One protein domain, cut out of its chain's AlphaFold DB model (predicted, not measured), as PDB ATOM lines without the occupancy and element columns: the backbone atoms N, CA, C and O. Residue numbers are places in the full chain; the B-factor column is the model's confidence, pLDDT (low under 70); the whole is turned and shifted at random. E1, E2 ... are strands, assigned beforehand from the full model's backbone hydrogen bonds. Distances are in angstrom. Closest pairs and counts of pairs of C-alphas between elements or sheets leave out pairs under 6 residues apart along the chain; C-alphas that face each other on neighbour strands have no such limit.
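What this domain is: This is residues 33 to 83 of the 93 residues of an uncharacterized protein of Magnaporthe oryzae (UniProt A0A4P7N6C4). A long, bent hairpin of two strands, E1 and E2, makes the length of this domain; a second, small hairpin, E3 and E4, lies beside the half of it that holds residues 33 and 54, and a long loop, residues 68 to 79, leads to a short last strand, E5, at the side of E1. The two hairpins are only loosely joined side to side, and E5 meets E1 only at a point. The printed part has 51 residues, with no named helix and five named strands in the order E1, E2, E3, E4, E5, and its class is all strand, the named elements being strands alone. One sheet is mixed, in the order E2, E1, E5; the other is the antiparallel pair E3 and E4. The whole is only just compact, close to loose, with a radius of gyration of the C-alphas of 11.3 A, and its outline is flat, 34 by 24 by 13 A.

How they stand to each other: Begin at Cys 33, where E1, residues 33 to 41, sets out as the inner strand of its sheet. After a tight link comes E2, residues 44 to 54, an edge strand that forms an antiparallel hairpin with E1 at 156 degrees; look for N 33 and O 53 at 2.8 A and N 41 and O 44 at 2.9 A, both within hydrogen-bond range. E2 bends by 57 degrees at residue 48. A tight link leads to E3, residues 58 to 61, and the closest C-alphas of E2 and E3, those of Ala 53 and Thr 59, are 6.5 A apart. E3 and E4, residues 64 to 67, form the second antiparallel hairpin, at 146 degrees, with N 59 and O 66 at 2.9 A. E1 is apart from both E3 and E4. The long link of 12 residues then reaches E5, residues 80 to 82, the other edge strand; C-alphas 36 and 80 face each other at 5.3 A. E5 is apart from E2, E3 and E4.

Where its parts are: Find C-alpha 33 at (75.638, 34.123, -16.424); from there E1 runs 26.0 A to His 41. E2 starts at C-alpha 44, (88.215, 27.848, 4.668), and covers 29.5 A to Asp 54. E3 spans 9.7 A, E4 9.9 A and E5 5.9 A, ending at C-alpha 82, (84.074, 35.888, -4.349).

The domain as a whole: The C-alphas farthest apart, those of Gly 42 and Asn 70, are 34.2 A from each other. The printed part has no cut, and its one long link is E4 to E5. Look at the B-factor column: the model's mean pLDDT over the printed part is 74.6, and residues 73 to 83 are under 70.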
ATOM      1  N   CYS A  33      74.402  34.255 -17.176       79.38
ATOM      2  CA  CYS A  33      75.638  34.123 -16.424       79.38
ATOM      3  C   CYS A  33      75.387  33.259 -15.186       79.38
ATOM      4  O   CYS A  33      74.637  33.654 -14.298       79.38
ATOM      5  N   HIS A  34      76.034  32.099 -15.116       81.12
ATOM      6  CA  HIS A  34      75.984  31.221 -13.949       81.12
ATOM      7  C   HIS A  34      77.068  31.617 -12.941       81.12
ATOM      8  O   HIS A  34      78.184  31.967 -13.338       81.12
ATOM      9  N   TYR A  35      76.757  31.562 -11.647       77.69
ATOM     10  CA  TYR A  35      77.700  31.881 -10.573       77.69
ATOM     11  C   TYR A  35      77.510  30.972  -9.355       77.69
ATOM     12  O   TYR A  35      76.435  30.410  -9.137       77.69
ATOM     13  N   SER A  36      78.563  30.843  -8.546       79.06
ATOM     14  CA  SER A  36      78.515  30.241  -7.211       79.06
ATOM     15  C   SER A  36      78.895  31.264  -6.149       79.06
ATOM     16  O   SER A  36      79.733  32.136  -6.388       79.06
ATOM     17  N   ILE A  37      78.255  31.150  -4.988       81.69
ATOM     18  CA  ILE A  37      78.478  31.991  -3.816       81.69
ATOM     19  C   ILE A  37      79.350  31.195  -2.851       81.69
ATOM     20  O   ILE A  37      78.991  30.083  -2.450       81.69
ATOM     21  N   GLN A  38      80.503  31.756  -2.502       79.69
ATOM     22  CA  GLN A  38      81.447  31.181  -1.547       79.69
ATOM     23  C   GLN A  38      81.520  32.091  -0.318       79.69
ATOM     24  O   GLN A  38      81.689  33.298  -0.478       79.69
ATOM     25  N   LYS A  39      81.432  31.528   0.891       80.44
ATOM     26  CA  LYS A  39      81.629  32.245   2.163       80.44
ATOM     27  C   LYS A  39      82.869  31.722   2.875       80.44
ATOM     28  O   LYS A  39      83.123  30.519   2.878       80.44
ATOM     29  N   LEU A  40      83.643  32.625   3.463       79.31
ATOM     30  CA  LEU A  40      84.801  32.277   4.278       79.31
ATOM     31  C   LEU A  40      84.344  31.999   5.715       79.31
ATOM     32  O   LEU A  40      83.681  32.836   6.318       79.31
ATOM     33  N   HIS A  41      84.730  30.853   6.268       76.69
ATOM     34  CA  HIS A  41      84.564  30.542   7.685       76.69
ATOM     35  C   HIS A  41      85.921  30.124   8.263       76.69
ATOM     36  O   HIS A  41      86.523  29.129   7.843       76.69
ATOM     37  N   GLY A  42      86.452  30.941   9.179       83.56
ATOM     38  CA  GLY A  42      87.846  30.855   9.613       83.56
ATOM     39  C   GLY A  42      88.803  31.087   8.440       83.56
ATOM     40  O   GLY A  42      88.876  32.186   7.896       83.56
ATOM     41  N   THR A  43      89.519  30.040   8.029       85.38
ATOM     42  CA  THR A  43      90.463  30.055   6.893       85.38
ATOM     43  C   THR A  43      89.956  29.302   5.659       85.38
ATOM     44  O   THR A  43      90.668  29.217   4.659       85.38
ATOM     45  N   THR A  44      88.740  28.745   5.708       82.75
ATOM     46  CA  THR A  44      88.215  27.848   4.668       82.75
ATOM     47  C   THR A  44      87.028  28.473   3.936       82.75
ATOM     48  O   THR A  44      86.124  29.025   4.560       82.75
ATOM     49  N   TRP A  45      87.029  28.384   2.605       79.88
ATOM     50  CA  TRP A  45      85.921  28.823   1.754       79.88
ATOM     51  C   TRP A  45      84.919  27.690   1.538       79.88
ATOM     52  O   TRP A  45      85.303  26.588   1.144       79.88
ATOM     53  N   TYR A  46      83.639  27.985   1.741       80.12
ATOM     54  CA  TYR A  46      82.529  27.055   1.570       80.12
ATOM     55  C   TYR A  46      81.561  27.573   0.518       80.12
ATOM     56  O   TYR A  46      81.160  28.738   0.559       80.12
ATOM     57  N   GLN A  47      81.126  26.698  -0.389       82.81
ATOM     58  CA  GLN A  47      80.044  27.034  -1.305       82.81
ATOM     59  C   GLN A  47      78.726  27.017  -0.539       82.81
ATOM     60  O   GLN A  47      78.341  25.981  -0.005       82.81
ATOM     61  N   VAL A  48      78.021  28.142  -0.530       83.75
ATOM     62  CA  VAL A  48      76.732  28.279   0.165       83.75
ATOM     63  C   VAL A  48      75.552  28.420  -0.791       83.75
ATOM     64  O   VAL A  48      74.406  28.317  -0.372       83.75
ATOM     65  N   GLY A  49      75.811  28.630  -2.084       82.56
ATOM     66  CA  GLY A  49      74.753  28.743  -3.079       82.56
ATOM     67  C   GLY A  49      75.262  28.827  -4.509       82.56
ATOM     68  O   GLY A  49      76.461  28.973  -4.771       82.56
ATOM     69  N   THR A  50      74.325  28.747  -5.445       84.38
ATOM     70  CA  THR A  50      74.534  28.982  -6.874       84.38
ATOM     71  C   THR A  50      73.375  29.803  -7.424       84.38
ATOM     72  O   THR A  50      72.294  29.841  -6.839       84.38
ATOM     73  N   GLY A  51      73.600  30.488  -8.540       83.31
ATOM     74  CA  GLY A  51      72.579  31.324  -9.151       83.31
ATOM     75  C   GLY A  51      72.842  31.615 -10.618       83.31
ATOM     76  O   GLY A  51      73.850  31.204 -11.202       83.31
ATOM     77  N   GLN A  52      71.882  32.312 -11.214       85.38
ATOM     78  CA  GLN A  52      71.898  32.741 -12.605       85.38
ATOM     79  C   GLN A  52      71.506  34.213 -12.680       85.38
ATOM     80  O   GLN A  52      70.635  34.664 -11.937       85.38
ATOM     81  N   ALA A  53      72.164  34.964 -13.556       83.44
ATOM     82  CA  ALA A  53      71.882  36.372 -13.794       83.44
ATOM     83  C   ALA A  53      71.889  36.684 -15.290       83.44
ATOM     84  O   ALA A  53      72.607  36.061 -16.073       83.44
ATOM     85  N   ASP A  54      71.105  37.680 -15.678       84.75
ATOM     86  CA  ASP A  54      71.124  38.212 -17.034       84.75
ATOM     87  C   ASP A  54      72.458  38.916 -17.306       84.75
ATOM     88  O   ASP A  54      72.879  39.784 -16.538       84.75
ATOM     89  N   ALA A  55      73.097  38.606 -18.433       82.44
ATOM     90  CA  ALA A  55      74.258  39.365 -18.869       82.44
ATOM     91  C   ALA A  55      73.870  40.817 -19.211       82.44
ATOM     92  O   ALA A  55      72.792  41.087 -19.746       82.44
ATOM     93  N   GLY A  56      74.767  41.749 -18.906       78.00
ATOM     94  CA  GLY A  56      74.588  43.185 -19.110       78.00
ATOM     95  C   GLY A  56      73.690  43.861 -18.081       78.00
ATOM     96  O   GLY A  56      73.305  45.009 -18.302       78.00
ATOM     97  N   LYS A  57      73.332  43.174 -16.990       80.81
ATOM     98  CA  LYS A  57      72.444  43.702 -15.954       80.81
ATOM     99  C   LYS A  57      73.042  43.589 -14.561       80.81
ATOM    100  O   LYS A  57      73.903  42.756 -14.280       80.81
ATOM    101  N   ASP A  58      72.509  44.432 -13.691       83.56
ATOM    102  CA  ASP A  58      72.720  44.356 -12.259       83.56
ATOM    103  C   ASP A  58      71.825  43.278 -11.639       83.56
ATOM    104  O   ASP A  58      70.660  43.126 -12.007       83.56
ATOM    105  N   THR A  59      72.360  42.533 -10.680       83.06
ATOM    106  CA  THR A  59      71.621  41.561  -9.865       83.06
ATOM    107  C   THR A  59      72.005  41.749  -8.404       83.06
ATOM    108  O   THR A  59      73.170  41.987  -8.098       83.06
ATOM    109  N   HIS A  60      71.026  41.663  -7.503       84.31
ATOM    110  CA  HIS A  60      71.278  41.715  -6.066       84.31
ATOM    111  C   HIS A  60      71.508  40.298  -5.544       84.31
ATOM    112  O   HIS A  60      70.646  39.434  -5.697       84.31
ATOM    113  N   ILE A  61      72.676  40.065  -4.950       81.62
ATOM    114  CA  ILE A  61      73.072  38.793  -4.344       81.62
ATOM    115  C   ILE A  61      73.399  39.090  -2.885       81.62
ATOM    116  O   ILE A  61      74.324  39.850  -2.616       81.62
ATOM    117  N   GLU A  62      72.611  38.535  -1.959       77.12
ATOM    118  CA  GLU A  62      72.755  38.774  -0.511       77.12
ATOM    119  C   GLU A  62      72.880  40.273  -0.162       77.12
ATOM    120  O   GLU A  62      73.772  40.695   0.564       77.12
ATOM    121  N   GLY A  63      72.024  41.114  -0.758       77.62
ATOM    122  CA  GLY A  63      72.038  42.570  -0.550       77.62
ATOM    123  C   GLY A  63      73.122  43.334  -1.322       77.62
ATOM    124  O   GLY A  63      73.034  44.553  -1.442       77.62
ATOM    125  N   THR A  64      74.094  42.648  -1.930       75.31
ATOM    126  CA  THR A  64      75.153  43.274  -2.735       75.31
ATOM    127  C   THR A  64      74.738  43.393  -4.198       75.31
ATOM    128  O   THR A  64      74.327  42.416  -4.827       75.31
ATOM    129  N   LYS A  65      74.884  44.590  -4.774       80.56
ATOM    130  CA  LYS A  65      74.644  44.838  -6.199       80.56
ATOM    131  C   LYS A  65      75.846  44.386  -7.034       80.56
ATOM    132  O   LYS A  65      76.943  44.916  -6.886       80.56
ATOM    133  N   VAL A  66      75.629  43.434  -7.941       79.00
ATOM    134  CA  VAL A  66      76.669  42.848  -8.800       79.00
ATOM    135  C   VAL A  66      76.295  43.027 -10.267       79.00
ATOM    136  O   VAL A  66      75.228  42.592 -10.698       79.00
ATOM    137  N   PHE A  67      77.188  43.640 -11.045       79.44
ATOM    138  CA  PHE A  67      77.027  43.774 -12.491       79.44
ATOM    139  C   PHE A  67      77.617  42.565 -13.222       79.44
ATOM    140  O   PHE A  67      78.813  42.274 -13.112       79.44
ATOM    141  N   PHE A  68      76.801  41.889 -14.029       78.69
ATOM    142  CA  PHE A  68      77.257  40.786 -14.868       78.69
ATOM    143  C   PHE A  68      77.571  41.283 -16.275       78.69
ATOM    144  O   PHE A  68      76.690  41.713 -17.007       78.69
ATOM    145  N   SER A  69      78.833  41.196 -16.693       75.19
ATOM    146  CA  SER A  69      79.236  41.611 -18.043       75.19
ATOM    147  C   SER A  69      78.555  40.784 -19.143       75.19
ATOM    148  O   SER A  69      78.414  39.565 -19.029       75.19
ATOM    149  N   ASN A  70      78.268  41.429 -20.281       73.88
ATOM    150  CA  ASN A  70      77.853  40.790 -21.541       73.88
ATOM    151  C   ASN A  70      78.816  39.685 -22.015       73.88
ATOM    152  O   ASN A  70      78.464  38.847 -22.844       73.88
ATOM    153  N   GLN A  71      80.039  39.655 -21.486       72.31
ATOM    154  CA  GLN A  71      81.076  38.677 -21.811       72.31
ATOM    155  C   GLN A  71      81.166  37.510 -20.813       72.31
ATOM    156  O   GLN A  71      82.126  36.745 -20.871       72.31
ATOM    157  N   CYS A  72      80.196  37.320 -19.910       71.19
ATOM    158  CA  CYS A  72      80.186  36.122 -19.063       71.19
ATOM    159  C   CYS A  72      80.196  34.855 -19.936       71.19
ATOM    160  O   CYS A  72      79.605  34.844 -21.007       71.19
ATOM    161  N   LEU A  73      80.932  33.810 -19.568       63.50
ATOM    162  CA  LEU A  73      81.000  32.597 -20.387       63.50
ATOM    163  C   LEU A  73      79.886  31.648 -19.913       63.50
ATOM    164  O   LEU A  73      80.021  31.102 -18.822       63.50
ATOM    165  N   PRO A  74      78.795  31.447 -20.685       55.12
ATOM    166  CA  PRO A  74      77.624  30.681 -20.233       55.12
ATOM    167  C   PRO A  74      77.940  29.199 -19.987       55.12
ATOM    168  O   PRO A  74      77.265  28.533 -19.219       55.12
ATOM    169  N   GLN A  75      79.007  28.699 -20.609       51.69
ATOM    170  CA  GLN A  75      79.460  27.310 -20.540       51.69
ATOM    171  C   GLN A  75      80.466  27.024 -19.410       51.69
ATOM    172  O   GLN A  75      80.960  25.908 -19.297       51.69
ATOM    173  N   TRP A  76      80.817  28.022 -18.589       52.97
ATOM    174  CA  TRP A  76      81.790  27.858 -17.506       52.97
ATOM    175  C   TRP A  76      81.090  28.050 -16.160       52.97
ATOM    176  O   TRP A  76      81.007  29.168 -15.658       52.97
ATOM    177  N   ASN A  77      80.701  26.944 -15.516       52.69
ATOM    178  CA  ASN A  77      80.242  26.896 -14.112       52.69
ATOM    179  C   ASN A  77      81.311  27.363 -13.086       52.69
ATOM    180  O   ASN A  77      81.129  27.218 -11.881       52.69
ATOM    181  N   ASN A  78      82.443  27.910 -13.547       48.28
ATOM    182  CA  ASN A  78      83.671  28.092 -12.777       48.28
ATOM    183  C   ASN A  78      84.057  29.556 -12.511       48.28
ATOM    184  O   ASN A  78      85.110  29.795 -11.919       48.28
ATOM    185  N   ARG A  79      83.244  30.557 -12.887       53.72
ATOM    186  CA  ARG A  79      83.449  31.919 -12.358       53.72
ATOM    187  C   ARG A  79      82.865  31.998 -10.951       53.72
ATOM    188  O   ARG A  79      81.713  32.365 -10.752       53.72
ATOM    189  N   ARG A  80      83.694  31.613  -9.980       53.16
ATOM    190  CA  ARG A  80      83.441  31.825  -8.554       53.16
ATOM    191  C   ARG A  80      83.375  33.332  -8.317       53.16
ATOM    192  O   ARG A  80      84.364  34.033  -8.525       53.16
ATOM    193  N   LEU A  81      82.197  33.826  -7.955       55.97
ATOM    194  CA  LEU A  81      82.031  35.197  -7.503       55.97
ATOM    195  C   LEU A  81      82.425  35.210  -6.024       55.97
ATOM    196  O   LEU A  81      81.719  34.665  -5.181       55.97
ATOM    197  N   TYR A  82      83.592  35.772  -5.721       52.56
ATOM    198  CA  TYR A  82      84.074  35.888  -4.349       52.56
ATOM    199  C   TYR A  82      83.477  37.150  -3.731       52.56
ATOM    200  O   TYR A  82      83.962  38.253  -3.975       52.56
ATOM    201  N   ILE A  83      82.400  36.989  -2.965       55.25
ATOM    202  CA  ILE A  83      81.811  38.078  -2.185       55.25
ATOM    203  C   ILE A  83      82.432  37.996  -0.792       55.25
ATOM    204  O   ILE A  83      82.134  37.084  -0.022       55.25
TER     205      ILE A  83